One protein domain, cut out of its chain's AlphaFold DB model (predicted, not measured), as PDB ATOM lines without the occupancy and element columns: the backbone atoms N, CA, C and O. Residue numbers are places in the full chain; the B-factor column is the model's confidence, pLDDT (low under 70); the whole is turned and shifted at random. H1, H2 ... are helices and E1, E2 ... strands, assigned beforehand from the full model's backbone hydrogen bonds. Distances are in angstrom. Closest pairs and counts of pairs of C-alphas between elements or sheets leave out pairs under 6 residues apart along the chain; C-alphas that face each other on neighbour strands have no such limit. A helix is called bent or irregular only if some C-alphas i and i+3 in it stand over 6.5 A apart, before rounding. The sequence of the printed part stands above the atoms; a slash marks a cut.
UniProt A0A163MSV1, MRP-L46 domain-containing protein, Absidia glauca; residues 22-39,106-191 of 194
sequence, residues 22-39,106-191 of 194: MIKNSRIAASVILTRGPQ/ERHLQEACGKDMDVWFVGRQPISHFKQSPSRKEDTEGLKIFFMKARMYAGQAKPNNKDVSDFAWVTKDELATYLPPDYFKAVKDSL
ATOM      1  N   MET A  22     106.936  12.257 -13.902       72.12
ATOM      2  CA  MET A  22     107.277  11.335 -14.985       72.12
ATOM      3  C   MET A  22     107.972  10.104 -14.399       72.12
ATOM      4  O   MET A  22     109.065  10.223 -13.847       72.12
ATOM      5  N   ILE A  23     107.372   8.919 -14.532       72.69
ATOM      6  CA  ILE A  23     108.014   7.648 -14.170       72.69
ATOM      7  C   ILE A  23     107.858   6.676 -15.339       72.69
ATOM      8  O   ILE A  23     106.745   6.267 -15.676       72.69
ATOM      9  N   LYS A  24     108.985   6.286 -15.950       75.75
ATOM     10  CA  LYS A  24     109.016   5.548 -17.229       75.75
ATOM     11  C   LYS A  24     108.162   6.286 -18.278       75.75
ATOM     12  O   LYS A  24     108.299   7.496 -18.421       75.75
ATOM     13  N   ASN A  25     107.245   5.584 -18.943       77.69
ATOM     14  CA  ASN A  25     106.355   6.129 -19.971       77.69
ATOM     15  C   ASN A  25     104.976   6.535 -19.401       77.69
ATOM     16  O   ASN A  25     104.002   6.617 -20.149       77.69
ATOM     17  N   SER A  26     104.879   6.731 -18.076       72.62
ATOM     18  CA  SER A  26     103.676   7.167 -17.353       72.62
ATOM     19  C   SER A  26     103.830   8.558 -16.759       72.62
ATOM     20  O   SER A  26     104.864   8.884 -16.171       72.62
ATOM     21  N   ARG A  27     102.729   9.311 -16.759       82.00
ATOM     22  CA  ARG A  27     102.546  10.475 -15.884       82.00
ATOM     23  C   ARG A  27     101.806  10.059 -14.620       82.00
ATOM     24  O   ARG A  27     100.791   9.373 -14.707       82.00
ATOM     25  N   ILE A  28     102.289  10.474 -13.454       80.88
ATOM     26  CA  ILE A  28     101.690  10.159 -12.154       80.88
ATOM     27  C   ILE A  28     101.293  11.450 -11.440       80.88
ATOM     28  O   ILE A  28     102.112  12.351 -11.267       80.88
ATOM     29  N   ALA A  29     100.037  11.529 -11.007       82.12
ATOM     30  CA  ALA A  29      99.514  12.620 -10.193       82.12
ATOM     31  C   ALA A  29      98.901  12.079  -8.896       82.12
ATOM     32  O   ALA A  29      98.305  11.000  -8.885       82.12
ATOM     33  N   ALA A  30      99.013  12.850  -7.818       79.00
ATOM     34  CA  ALA A  30      98.246  12.639  -6.597       79.00
ATOM     35  C   ALA A  30      97.028  13.575  -6.600       79.00
ATOM     36  O   ALA A  30      97.103  14.711  -7.055       79.00
ATOM     37  N   SER A  31      95.900  13.084  -6.104       84.44
ATOM     38  CA  SER A  31      94.667  13.841  -5.899       84.44
ATOM     39  C   SER A  31      94.070  13.449  -4.550       84.44
ATOM     40  O   SER A  31      94.435  12.417  -3.981       84.44
ATOM     41  N   VAL A  32      93.160  14.256  -4.010       86.06
ATOM     42  CA  VAL A  32      92.580  14.022  -2.685       86.06
ATOM     43  C   VAL A  32      91.067  14.015  -2.751       86.06
ATOM     44  O   VAL A  32      90.433  14.993  -3.135       86.06
ATOM     45  N   ILE A  33      90.494  12.892  -2.325       90.25
ATOM     46  CA  ILE A  33      89.063  12.743  -2.098       90.25
ATOM     47  C   ILE A  33      88.776  13.261  -0.701       90.25
ATOM     48  O   ILE A  33      89.162  12.659   0.306       90.25
ATOM     49  N   LEU A  34      88.084  14.388  -0.670       89.06
ATOM     50  CA  LEU A  34      87.735  15.114   0.529       89.06
ATOM     51  C   LEU A  34      86.294  14.802   0.934       89.06
ATOM     52  O   LEU A  34      85.351  15.103   0.214       89.06
ATOM     53  N   THR A  35      86.131  14.185   2.103       89.94
ATOM     54  CA  THR A  35      84.830  13.776   2.653       89.94
ATOM     55  C   THR A  35      84.525  14.524   3.945       89.94
ATOM     56  O   THR A  35      85.404  14.664   4.787       89.94
ATOM     57  N   ARG A  36      83.291  14.985   4.154       88.00
ATOM     58  CA  ARG A  36      82.842  15.447   5.477       88.00
ATOM     59  C   ARG A  36      82.329  14.251   6.274       88.00
ATOM     60  O   ARG A  36      81.536  13.472   5.756       88.00
ATOM     61  N   GLY A  37      82.789  14.092   7.516       83.31
ATOM     62  CA  GLY A  37      82.204  13.102   8.422       83.31
ATOM     63  C   GLY A  37      80.764  13.491   8.792       83.31
ATOM     64  O   GLY A  37      80.510  14.683   8.991       83.31
ATOM     65  N   PRO A  38      79.820  12.538   8.896       83.81
ATOM     66  CA  PRO A  38      78.469  12.841   9.348       83.81
ATOM     67  C   PRO A  38      78.540  13.357  10.791       83.81
ATOM     68  O   PRO A  38      78.983  12.653  11.692       83.81
ATOM     69  N   GLN A  39      78.150  14.616  10.990       77.81
ATOM     70  CA  GLN A  39      78.158  15.294  12.299       77.81
ATOM     71  C   GLN A  39      77.009  14.842  13.207       77.81
ATOM     72  O   GLN A  39      77.014  15.085  14.407       77.81
ATOM     73  N   GLU A 106      94.570  18.546   9.936       43.19
ATOM     74  CA  GLU A 106      94.728  19.949   9.452       43.19
ATOM     75  C   GLU A 106      94.450  20.249   7.935       43.19
ATOM     76  O   GLU A 106      93.836  21.249   7.607       43.19
ATOM     77  N   ARG A 107      94.934  19.472   6.950       40.81
ATOM     78  CA  ARG A 107      96.017  19.957   6.061       40.81
ATOM     79  C   ARG A 107      95.835  20.124   4.536       40.81
ATOM     80  O   ARG A 107      96.068  21.211   4.043       40.81
ATOM     81  N   HIS A 108      95.544  19.101   3.726       39.94
ATOM     82  CA  HIS A 108      95.681  19.211   2.250       39.94
ATOM     83  C   HIS A 108      94.708  20.176   1.575       39.94
ATOM     84  O   HIS A 108      95.022  20.792   0.560       39.94
ATOM     85  N   LEU A 109      93.519  20.334   2.151       51.94
ATOM     86  CA  LEU A 109      92.605  21.367   1.686       51.94
ATOM     87  C   LEU A 109      93.100  22.775   2.060       51.94
ATOM     88  O   LEU A 109      92.604  23.733   1.497       51.94
ATOM     89  N   GLN A 110      94.128  22.936   2.905       51.94
ATOM     90  CA  GLN A 110      94.704  24.255   3.181       51.94
ATOM     91  C   GLN A 110      95.348  24.868   1.928       51.94
ATOM     92  O   GLN A 110      95.448  26.090   1.832       51.94
ATOM     93  N   GLU A 111      95.720  24.038   0.946       54.22
ATOM     94  CA  GLU A 111      96.246  24.471  -0.353       54.22
ATOM     95  C   GLU A 111      95.127  24.721  -1.379       54.22
ATOM     96  O   GLU A 111      95.092  25.778  -2.006       54.22
ATOM     97  N   ALA A 112      94.181  23.787  -1.534       54.84
ATOM     98  CA  ALA A 112      93.093  23.895  -2.522       54.84
ATOM     99  C   ALA A 112      91.944  24.830  -2.093       54.84
ATOM    100  O   ALA A 112      91.211  25.370  -2.922       54.84
ATOM    101  N   CYS A 113      91.762  24.973  -0.786       57.62
ATOM    102  CA  CYS A 113      90.598  25.558  -0.135       57.62
ATOM    103  C   CYS A 113      90.985  26.621   0.910       57.62
ATOM    104  O   CYS A 113      90.108  27.136   1.602       57.62
ATOM    105  N   GLY A 114      92.274  26.963   1.005       60.91
ATOM    106  CA  GLY A 114      92.815  27.945   1.939       60.91
ATOM    107  C   GLY A 114      92.979  27.416   3.366       60.91
ATOM    108  O   GLY A 114      92.278  26.509   3.810       60.91
ATOM    109  N   LYS A 115      93.897  28.034   4.118       64.25
ATOM    110  CA  LYS A 115      94.242  27.674   5.510       64.25
ATOM    111  C   LYS A 115      93.083  27.810   6.518       64.25
ATOM    112  O   LYS A 115      93.227  27.408   7.664       64.25
ATOM    113  N   ASP A 116      91.946  28.340   6.072       73.50
ATOM    114  CA  ASP A 116      90.691  28.493   6.818       73.50
ATOM    115  C   ASP A 116      89.813  27.229   6.787       73.50
ATOM    116  O   ASP A 116      88.613  27.292   7.065       73.50
ATOM    117  N   MET A 117      90.377  26.091   6.383       72.12
ATOM    118  CA  MET A 117      89.691  24.812   6.359       72.12
ATOM    119  C   MET A 117      90.595  23.706   6.896       72.12
ATOM    120  O   MET A 117      91.819  23.767   6.780       72.12
ATOM    121  N   ASP A 118      89.960  22.687   7.471       78.81
ATOM    122  CA  ASP A 118      90.608  21.640   8.253       78.81
ATOM    123  C   ASP A 118      90.404  20.240   7.605       78.81
ATOM    124  O   ASP A 118      89.263  19.777   7.555       78.81
ATOM    125  N   VAL A 119      91.475  19.552   7.114       79.25
ATOM    126  CA  VAL A 119      91.475  18.137   6.590       79.25
ATOM    127  C   VAL A 119      92.425  17.080   7.225       79.25
ATOM    128  O   VAL A 119      93.646  17.194   7.214       79.25
ATOM    129  N   TRP A 120      91.906  15.945   7.694       80.38
ATOM    130  CA  TRP A 120      92.718  14.816   8.174       80.38
ATOM    131  C   TRP A 120      92.981  13.797   7.070       80.38
ATOM    132  O   TRP A 120      92.041  13.279   6.464       80.38
ATOM    133  N   PHE A 121      94.241  13.431   6.854       77.56
ATOM    134  CA  PHE A 121      94.584  12.297   6.000       77.56
ATOM    135  C   PHE A 121      94.325  10.970   6.708       77.56
ATOM    136  O   PHE A 121      94.960  10.652   7.709       77.56
ATOM    137  N   VAL A 122      93.433  10.157   6.142       81.88
ATOM    138  CA  VAL A 122      93.060   8.853   6.717       81.88
ATOM    139  C   VAL A 122      94.233   7.862   6.687       81.88
ATOM    140  O   VAL A 122      94.318   6.987   7.542       81.88
ATOM    141  N   GLY A 123      95.166   8.007   5.742       75.81
ATOM    142  CA  GLY A 123      96.372   7.185   5.677       75.81
ATOM    143  C   GLY A 123      97.344   7.608   4.574       75.81
ATOM    144  O   GLY A 123      97.070   8.518   3.796       75.81
ATOM    145  N   ARG A 124      98.492   6.917   4.512       72.50
ATOM    146  CA  ARG A 124      99.558   7.131   3.509       72.50
ATOM    147  C   ARG A 124      99.407   6.292   2.234       72.50
ATOM    148  O   ARG A 124     100.215   6.438   1.327       72.50
ATOM    149  N   GLN A 125      98.408   5.414   2.173       81.31
ATOM    150  CA  GLN A 125      98.105   4.607   0.989       81.31
ATOM    151  C   GLN A 125      96.981   5.270   0.178       81.31
ATOM    152  O   GLN A 125      96.039   5.790   0.787       81.31
ATOM    153  N   PRO A 126      97.042   5.257  -1.166       86.19
ATOM    154  CA  PRO A 126      95.932   5.709  -1.992       86.19
ATOM    155  C   PRO A 126      94.749   4.741  -1.859       86.19
ATOM    156  O   PRO A 126      94.932   3.527  -1.824       86.19
ATOM    157  N   ILE A 127      93.531   5.278  -1.798       86.62
ATOM    158  CA  ILE A 127      92.296   4.484  -1.701       86.62
ATOM    159  C   ILE A 127      91.753   4.071  -3.075       86.62
ATOM    160  O   ILE A 127      91.025   3.091  -3.186       86.62
ATOM    161  N   SER A 128      92.093   4.816  -4.127       89.94
ATOM    162  CA  SER A 128      91.686   4.521  -5.501       89.94
ATOM    163  C   SER A 128      92.716   5.055  -6.501       89.94
ATOM    164  O   SER A 128      93.592   5.852  -6.153       89.94
ATOM    165  N   HIS A 129      92.602   4.624  -7.756       90.38
ATOM    166  CA  HIS A 129      93.339   5.169  -8.886       90.38
ATOM    167  C   HIS A 129      92.428   5.320 -10.113       90.38
ATOM    168  O   HIS A 129      91.517   4.524 -10.328       90.38
ATOM    169  N   PHE A 130      92.709   6.313 -10.954       91.06
ATOM    170  CA  PHE A 130      92.096   6.485 -12.269       91.06
ATOM    171  C   PHE A 130      93.188   6.563 -13.338       91.06
ATOM    172  O   PHE A 130      94.156   7.312 -13.195       91.06
ATOM    173  N   LYS A 131      93.033   5.794 -14.420       90.19
ATOM    174  CA  LYS A 131      93.937   5.818 -15.574       90.19
ATOM    175  C   LYS A 131      93.259   6.543 -16.732       90.19
ATOM    176  O   LYS A 131      92.330   6.016 -17.335       90.19
ATOM    177  N   GLN A 132      93.760   7.723 -17.074       86.31
ATOM    178  CA  GLN A 132      93.357   8.433 -18.280       86.31
ATOM    179  C   GLN A 132      94.133   7.891 -19.486       86.31
ATOM    180  O   GLN A 132      95.348   7.686 -19.408       86.31
ATOM    181  N   SER A 133      93.450   7.698 -20.615       82.75
ATOM    182  CA  SER A 133      94.108   7.413 -21.891       82.75
ATOM    183  C   SER A 133      95.069   8.548 -22.284       82.75
ATOM    184  O   SER A 133      94.839   9.713 -21.936       82.75
ATOM    185  N   PRO A 134      96.172   8.235 -22.981       78.75
ATOM    186  CA  PRO A 134      97.162   9.241 -23.329       78.75
ATOM    187  C   PRO A 134      96.612  10.273 -24.315       78.75
ATOM    188  O   PRO A 134      96.071   9.940 -25.365       78.75
ATOM    189  N   SER A 135      96.788  11.551 -23.974       69.31
ATOM    190  CA  SER A 135      96.367  12.695 -24.798       69.31
ATOM    191  C   SER A 135      97.519  13.327 -25.595       69.31
ATOM    192  O   SER A 135      97.297  14.288 -26.330       69.31
ATOM    193  N   ARG A 136      98.756  12.841 -25.426       69.19
ATOM    194  CA  ARG A 136      99.969  13.323 -26.107       69.19
ATOM    195  C   ARG A 136     100.749  12.137 -26.667       69.19
ATOM    196  O   ARG A 136     100.760  11.081 -26.051       69.19
ATOM    197  N   LYS A 137     101.435  12.337 -27.797       63.62
ATOM    198  CA  LYS A 137     102.179  11.283 -28.522       63.62
ATOM    199  C   LYS A 137     103.323  10.649 -27.713       63.62
ATOM    200  O   LYS A 137     103.690   9.515 -27.983       63.62
ATOM    201  N   GLU A 138     103.869  11.376 -26.741       66.81
ATOM    202  CA  GLU A 138     104.954  10.934 -25.845       66.81
ATOM    203  C   GLU A 138     104.463  10.029 -24.702       66.81
ATOM    204  O   GLU A 138     105.241   9.311 -24.083       66.81
ATOM    205  N   ASP A 139     103.168  10.080 -24.395       66.06
ATOM    206  CA  ASP A 139     102.572   9.406 -23.249       66.06
ATOM    207  C   ASP A 139     102.128   8.007 -23.702       66.06
ATOM    208  O   ASP A 139     101.081   7.854 -24.320       66.06
ATOM    209  N   THR A 140     102.944   6.968 -23.496       69.44
ATOM    210  CA  THR A 140     102.570   5.607 -23.940       69.44
ATOM    211  C   THR A 140     101.602   4.941 -22.963       69.44
ATOM    212  O   THR A 140     100.730   4.175 -23.370       69.44
ATOM    213  N   GLU A 141     101.741   5.219 -21.664       72.69
ATOM    214  CA  GLU A 141     100.928   4.588 -20.620       72.69
ATOM    215  C   GLU A 141      99.796   5.476 -20.089       72.69
ATOM    216  O   GLU A 141      98.865   4.939 -19.481       72.69
ATOM    217  N   GLY A 142      99.824   6.788 -20.336       82.88
ATOM    218  CA  GLY A 142      98.789   7.734 -19.919       82.88
ATOM    219  C   GLY A 142      99.018   8.346 -18.533       82.88
ATOM    220  O   GLY A 142     100.002   8.073 -17.836       82.88
ATOM    221  N   LEU A 143      98.056   9.172 -18.107       84.56
ATOM    222  CA  LEU A 143      98.047   9.780 -16.776       84.56
ATOM    223  C   LEU A 143      97.393   8.832 -15.761       84.56
ATOM    224  O   LEU A 143      96.215   8.493 -15.883       84.56
ATOM    225  N   LYS A 144      98.148   8.447 -14.736       86.38
ATOM    226  CA  LYS A 144      97.694   7.681 -13.572       86.38
ATOM    227  C   LYS A 144      97.486   8.650 -12.406       86.38
ATOM    228  O   LYS A 144      98.446   9.217 -11.889       86.38
ATOM    229  N   ILE A 145      96.233   8.858 -12.015       88.12
ATOM    230  CA  ILE A 145      95.849   9.682 -10.864       88.12
ATOM    231  C   ILE A 145      95.615   8.746  -9.681       88.12
ATOM    232  O   ILE A 145      94.793   7.840  -9.784       88.12
ATOM    233  N   PHE A 146      96.312   8.960  -8.568       87.62
ATOM    234  CA  PHE A 146      96.095   8.239  -7.314       87.62
ATOM    235  C   PHE A 146      95.342   9.124  -6.327       87.62
ATOM    236  O   PHE A 146      95.734  10.265  -6.092       87.62
ATOM    237  N   PHE A 147      94.274   8.596  -5.735       89.81
ATOM    238  CA  PHE A 147      93.438   9.330  -4.796       89.81
ATOM    239  C   PHE A 147      93.784   8.980  -3.354       89.81
ATOM    240  O   PHE A 147      93.657   7.827  -2.942       89.81
ATOM    241  N   MET A 148      94.149   9.980  -2.561       87.50
ATOM    242  CA  MET A 148      94.269   9.869  -1.109       87.50
ATOM    243  C   MET A 148      92.923  10.194  -0.459       87.50
ATOM    244  O   MET A 148      92.210  11.081  -0.930       87.50
ATOM    245  N   LYS A 149      92.570   9.523   0.644       88.56
ATOM    246  CA  LYS A 149      91.351   9.854   1.397       88.56
ATOM    247  C   LYS A 149      91.646  10.882   2.484       88.56
ATOM    248  O   LYS A 149      92.519  10.668   3.330       88.56
ATOM    249  N   ALA A 150      90.854  11.945   2.498       87.12
ATOM    250  CA  ALA A 150      90.890  12.980   3.510       87.12
ATOM    251  C   ALA A 150      89.495  13.241   4.106       87.12
ATOM    252  O   ALA A 150      88.474  13.113   3.423       87.12
ATOM    253  N   ARG A 151      89.444  13.595   5.392       87.50
ATOM    254  CA  ARG A 151      88.216  13.979   6.103       87.50
ATOM    255  C   ARG A 151      88.267  15.447   6.494       87.50
ATOM    256  O   ARG A 151      89.212  15.811   7.178       87.50
ATOM    257  N   MET A 152      87.288  16.268   6.114       88.00
ATOM    258  CA  MET A 152      87.130  17.578   6.753       88.00
ATOM    259  C   MET A 152      86.345  17.485   8.052       88.00
ATOM    260  O   MET A 152      85.522  16.584   8.234       88.00
ATOM    261  N   TYR A 153      86.604  18.460   8.915       78.69
ATOM    262  CA  TYR A 153      86.002  18.545  10.237       78.69
ATOM    263  C   TYR A 153      85.616  19.980  10.642       78.69
ATOM    264  O   TYR A 153      84.676  20.144  11.412       78.69
ATOM    265  N   ALA A 154      86.297  21.011  10.130       73.25
ATOM    266  CA  ALA A 154      85.958  22.415  10.375       73.25
ATOM    267  C   ALA A 154      86.390  23.325   9.205       73.25
ATOM    268  O   ALA A 154      87.068  22.891   8.268       73.25
ATOM    269  N   GLY A 155      85.961  24.588   9.264       82.19
ATOM    270  CA  GLY A 155      86.280  25.617   8.274       82.19
ATOM    271  C   GLY A 155      85.537  25.485   6.938       82.19
ATOM    272  O   GLY A 155      84.597  24.699   6.812       82.19
ATOM    273  N   GLN A 156      85.910  26.308   5.954       82.81
ATOM    274  CA  GLN A 156      85.176  26.439   4.687       82.81
ATOM    275  C   GLN A 156      86.098  26.702   3.501       82.81
ATOM    276  O   GLN A 156      87.091  27.420   3.618       82.81
ATOM    277  N   ALA A 157      85.726  26.166   2.337       81.75
ATOM    278  CA  ALA A 157      86.565  26.268   1.162       81.75
ATOM    279  C   ALA A 157      86.591  27.688   0.601       81.75
ATOM    280  O   ALA A 157      85.556  28.309   0.358       81.75
ATOM    281  N   LYS A 158      87.800  28.175   0.354       82.56
ATOM    282  CA  LYS A 158      88.083  29.395  -0.390       82.56
ATOM    283  C   LYS A 158      88.927  28.998  -1.599       82.56
ATOM    284  O   LYS A 158      90.130  28.785  -1.439       82.56
ATOM    285  N   PRO A 159      88.316  28.817  -2.784       78.44
ATOM    286  CA  PRO A 159      89.058  28.431  -3.969       78.44
ATOM    287  C   PRO A 159      90.035  29.550  -4.335       78.44
ATOM    288  O   PRO A 159      89.698  30.735  -4.340       78.44
ATOM    289  N   ASN A 160      91.273  29.173  -4.637       69.25
ATOM    290  CA  ASN A 160      92.233  30.099  -5.210       69.25
ATOM    291  C   ASN A 160      91.857  30.290  -6.687       69.25
ATOM    292  O   ASN A 160      92.186  29.430  -7.505       69.25
ATOM    293  N   ASN A 161      91.190  31.413  -7.004       73.25
ATOM    294  CA  ASN A 161      90.615  31.807  -8.313       73.25
ATOM    295  C   ASN A 161      91.563  31.732  -9.542       73.25
ATOM    296  O   ASN A 161      91.192  32.154 -10.636       73.25
ATOM    297  N   LYS A 162      92.795  31.249  -9.366       71.25
ATOM    298  CA  LYS A 162      93.790  30.957 -10.402       71.25
ATOM    299  C   LYS A 162      93.598  29.561 -11.005       71.25
ATOM    300  O   LYS A 162      93.600  29.427 -12.223       71.25
ATOM    301  N   ASP A 163      93.419  28.553 -10.150       69.81
ATOM    302  CA  ASP A 163      93.409  27.129 -10.523       69.81
ATOM    303  C   ASP A 163      92.030  26.478 -10.350       69.81
ATOM    304  O   ASP A 163      91.704  25.505 -11.030       69.81
ATOM    305  N   VAL A 164      91.216  27.016  -9.434       72.44
ATOM    306  CA  VAL A 164      89.868  26.537  -9.110       72.44
ATOM    307  C   VAL A 164      88.929  27.738  -9.134       72.44
ATOM    308  O   VAL A 164      89.162  28.717  -8.431       72.44
ATOM    309  N   SER A 165      87.880  27.680  -9.955       78.62
ATOM    310  CA  SER A 165      86.910  28.772 -10.111       78.62
ATOM    311  C   SER A 165      85.705  28.673  -9.175       78.62
ATOM    312  O   SER A 165      85.110  29.698  -8.849       78.62
ATOM    313  N   ASP A 166      85.326  27.460  -8.771       82.06
ATOM    314  CA  ASP A 166      84.147  27.184  -7.948       82.06
ATOM    315  C   ASP A 166      84.313  25.842  -7.209       82.06
ATOM    316  O   ASP A 166      85.147  25.016  -7.590       82.06
ATOM    317  N   PHE A 167      83.520  25.609  -6.164       86.81
ATOM    318  CA  PHE A 167      83.489  24.348  -5.420       86.81
ATOM    319  C   PHE A 167      82.079  24.047  -4.899       86.81
ATOM    320  O   PHE A 167      81.295  24.947  -4.611       86.81
ATOM    321  N   ALA A 168      81.775  22.764  -4.707       89.50
ATOM    322  CA  ALA A 168      80.524  22.323  -4.102       89.50
ATOM    323  C   ALA A 168      80.763  21.159  -3.135       89.50
ATOM    324  O   ALA A 168      81.592  20.283  -3.387       89.50
ATOM    325  N   TRP A 169      79.997  21.141  -2.045       88.06
ATOM    326  CA  TRP A 169      79.816  19.954  -1.213       88.06
ATOM    327  C   TRP A 169      78.656  19.151  -1.787       88.06
ATOM    328  O   TRP A 169      77.569  19.699  -1.940       88.06
ATOM    329  N   VAL A 170      78.899  17.883  -2.119       91.06
ATOM    330  CA  VAL A 170      77.938  17.018  -2.821       91.06
ATOM    331  C   VAL A 170      77.844  15.647  -2.159       91.06
ATOM    332  O   VAL A 170      78.823  15.156  -1.585       91.06
ATOM    333  N   THR A 171      76.673  15.021  -2.240       90.94
ATOM    334  CA  THR A 171      76.463  13.627  -1.818       90.94
ATOM    335  C   THR A 171      77.038  12.637  -2.840       90.94
ATOM    336  O   THR A 171      77.428  13.014  -3.948       90.94
ATOM    337  N   LYS A 172      77.096  11.343  -2.487       89.38
ATOM    338  CA  LYS A 172      77.566  10.280  -3.396       89.38
ATOM    339  C   LYS A 172      76.700  10.178  -4.662       89.38
ATOM    340  O   LYS A 172      77.244   9.942  -5.740       89.38
ATOM    341  N   ASP A 173      75.398  10.421  -4.533       90.62
ATOM    342  CA  ASP A 173      74.429  10.354  -5.633       90.62
ATOM    343  C   ASP A 173      74.508  11.588  -6.539       90.62
ATOM    344  O   ASP A 173      74.559  11.474  -7.763       90.62
ATOM    345  N   GLU A 174      74.609  12.783  -5.948       90.94
ATOM    346  CA  GLU A 174      74.797  14.034  -6.692       90.94
ATOM    347  C   GLU A 174      76.106  14.024  -7.489       90.94
ATOM    348  O   GLU A 174      76.147  14.471  -8.636       90.94
ATOM    349  N   LEU A 175      77.174  13.457  -6.916       89.62
ATOM    350  CA  LEU A 175      78.489  13.340  -7.547       89.62
ATOM    351  C   LEU A 175      78.438  12.618  -8.908       89.62
ATOM    352  O   LEU A 175      79.187  12.981  -9.818       89.62
ATOM    353  N   ALA A 176      77.529  11.651  -9.081       89.94
ATOM    354  CA  ALA A 176      77.320  10.949 -10.351       89.94
ATOM    355  C   ALA A 176      76.803  11.868 -11.476       89.94
ATOM    356  O   ALA A 176      76.996  11.563 -12.651       89.94
ATOM    357  N   THR A 177      76.186  13.003 -11.132       92.00
ATOM    358  CA  THR A 177      75.705  14.009 -12.097       92.00
ATOM    359  C   THR A 177      76.831  14.935 -12.569       92.00
ATOM    360  O   THR A 177      76.794  15.435 -13.692       92.00
ATOM    361  N   TYR A 178      77.851  15.164 -11.733       88.69
ATOM    362  CA  TYR A 178      78.937  16.108 -12.021       88.69
ATOM    363  C   TYR A 178      80.149  15.485 -12.725       88.69
ATOM    364  O   TYR A 178      80.863  16.194 -13.438       88.69
ATOM    365  N   LEU A 179      80.420  14.189 -12.523       89.31
ATOM    366  CA  LEU A 179      81.613  13.533 -13.068       89.31
ATOM    367  C   LEU A 179      81.313  12.569 -14.225       89.31
ATOM    368  O   LEU A 179      80.287  11.894 -14.220       89.31
ATOM    369  N   PRO A 180      82.238  12.428 -15.201       91.25
ATOM    370  CA  PRO A 180      82.121  11.417 -16.247       91.25
ATOM    371  C   PRO A 180      81.984  10.003 -15.658       91.25
ATOM    372  O   PRO A 180      82.680   9.692 -14.685       91.25
ATOM    373  N   PRO A 181      81.180   9.111 -16.269       91.81
ATOM    374  CA  PRO A 181      80.843   7.809 -15.691       91.81
ATOM    375  C   PRO A 181      82.069   6.929 -15.411       91.81
ATOM    376  O   PRO A 181      82.124   6.278 -14.371       91.81
ATOM    377  N   ASP A 182      83.093   6.956 -16.271       90.62
ATOM    378  CA  ASP A 182      84.341   6.203 -16.061       90.62
ATOM    379  C   ASP A 182      85.153   6.709 -14.858       90.62
ATOM    380  O   ASP A 182      85.784   5.928 -14.145       90.62
ATOM    381  N   TYR A 183      85.130   8.021 -14.615       90.06
ATOM    382  CA  TYR A 183      85.830   8.643 -13.492       90.06
ATOM    383  C   TYR A 183      85.058   8.408 -12.189       90.06
ATOM    384  O   TYR A 183      85.643   8.013 -11.182       90.06
ATOM    385  N   PHE A 184      83.728   8.557 -12.226       91.50
ATOM    386  CA  PHE A 184      82.859   8.187 -11.113       91.50
ATOM    387  C   PHE A 184      83.016   6.702 -10.758       91.50
ATOM    388  O   PHE A 184      83.165   6.374  -9.585       91.50
ATOM    389  N   LYS A 185      83.106   5.800 -11.745       92.06
ATOM    390  CA  LYS A 185      83.347   4.364 -11.525       92.06
ATOM    391  C   LYS A 185      84.661   4.069 -10.792       92.06
ATOM    392  O   LYS A 185      84.691   3.118 -10.018       92.06
ATOM    393  N   ALA A 186      85.715   4.860 -10.998       90.25
ATOM    394  CA  ALA A 186      86.961   4.721 -10.241       90.25
ATOM    395  C   ALA A 186      86.832   5.231  -8.792       90.25
ATOM    396  O   ALA A 186      87.424   4.667  -7.873       90.25
ATOM    397  N   VAL A 187      86.058   6.294  -8.564       90.75
ATOM    398  CA  VAL A 187      85.964   6.961  -7.254       90.75
ATOM    399  C   VAL A 187      84.868   6.367  -6.351       90.75
ATOM    400  O   VAL A 187      85.062   6.312  -5.136       90.75
ATOM    401  N   LYS A 188      83.752   5.877  -6.908       90.81
ATOM    402  CA  LYS A 188      82.527   5.490  -6.174       90.81
ATOM    403  C   LYS A 188      82.753   4.523  -5.006       90.81
ATOM    404  O   LYS A 188      82.139   4.699  -3.960       90.81
ATOM    405  N   ASP A 189      83.655   3.553  -5.153       90.31
ATOM    406  CA  ASP A 189      83.879   2.491  -4.157       90.31
ATOM    407  C   ASP A 189      84.763   2.970  -2.985       90.31
ATOM    408  O   ASP A 189      84.859   2.317  -1.951       90.31
ATOM    409  N   SER A 190      85.369   4.157  -3.111       87.50
ATOM    410  CA  SER A 190      86.107   4.832  -2.032       87.50
ATOM    411  C   SER A 190      85.237   5.785  -1.188       87.50
ATOM    412  O   SER A 190      85.707   6.351  -0.188       87.50
ATOM    413  N   LEU A 191      83.972   5.972  -1.586       88.44
ATOM    414  CA  LEU A 191      82.972   6.827  -0.944       88.44
ATOM    415  C   LEU A 191      81.964   5.976  -0.166       88.44
ATOM    416  O   LEU A 191      81.461   4.981  -0.677       88.44
TER     417      LEU A 191
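What this domain is: This is residues 22 to 39 and 106 to 191 of the 194 residues of the protein "MRP-L46 domain-containing protein" of Absidia glauca (UniProt A0A163MSV1). Two long strands, E1 and E4, run side by side along the length of an elongated, strongly twisted sheet, with E1 at its edge, and two short strands, E3 and E2, line different stretches of E4 on its other side. Helix H3 packs along E3, with H2 next to H3, while the short H1 sits beside E2, and a long loop, residues 156 to 171, leads from the end of E4 to H2. The printed part has 104 residues, with three named helices and four named strands in the order E1, H1, E2, E3, E4, H2, H3; the class is mixed, helices and strands. The sheet is branched and mixed: E1 is parallel to E4, E2 and E3 are antiparallel to it. The whole is compact, with a radius of gyration of the C-alphas of 14.9 A, and spans 44 by 28 by 27 A.

Where its parts are: E1, residues 26 to 36, begins at C-alpha 26 (103.676, 7.167, -17.353) and is 32.0 A long. After the cut come H1, residues 109 to 112, and E2, residues 117 to 121. E3 is residues 128 to 132. E4, residues 142 to 155, is 35.7 A long and bends by 69 degrees at Met 152, C-alpha (87.130, 17.578, 6.753). H2 is residues 172 to 178; H3, residues 181 to 190, is 14.9 A long and ends at C-alpha 190 (86.107, 4.832, -2.032).

How they stand to each other: E1 lies on one side of E4, at 23 degrees, with N 31 and O 146 2.8 A apart. On the other side, E3 pairs with residues 143 to 147 of E4, with N 130 and O 145 2.8 A apart; E3 and E4 form a hairpin. E2 pairs with residues 150 to 155 of E4, with N 120 and O 151 2.7 A apart. H1 is on the sheet, over none of its strands; its closest C-alphas to E2 are those of Gln 110 and Met 117, 6.0 A. H3 is on the sheet at a height of 8.6 A, over E3 and, only just, over E4, on which 3 of its C-alphas fall; it runs along E3, at 4 degrees on the local plane, and the C-alphas of Phe 130 and Ala 186 are closest, 5.8 A. H3 is irregular: C-alphas 186 and 189 are 7.2 A apart. H2 is not on the sheet; H2 and H3, a helical hairpin, only just touch, with 3 pairs of C-alphas within 8 A, the closest those of Ala 176 and Phe 184, 6.2 A, at a shallow tilt of 23 degrees, opposite ways. The O i to N i+4 pairs within hydrogen-bond range are 0 of 3 in H2, with 3 of 4 O i to N i+3 pairs, and 4 of 6 in H3; H1 is too short for such a pair.

The domain as a whole: The C-alphas of Gln 39 and Lys 137 are the two farthest apart, 47.5 A. Residues 40 to 105 are not printed, and C-alphas 39 and 106 are 17.4 A apart across this cut. The link from E4 to H2 is long, 16 residues. Mean pLDDT of the printed part is 79.9; residues 106 to 115, 135 to 140, 160 and 163 are under 70.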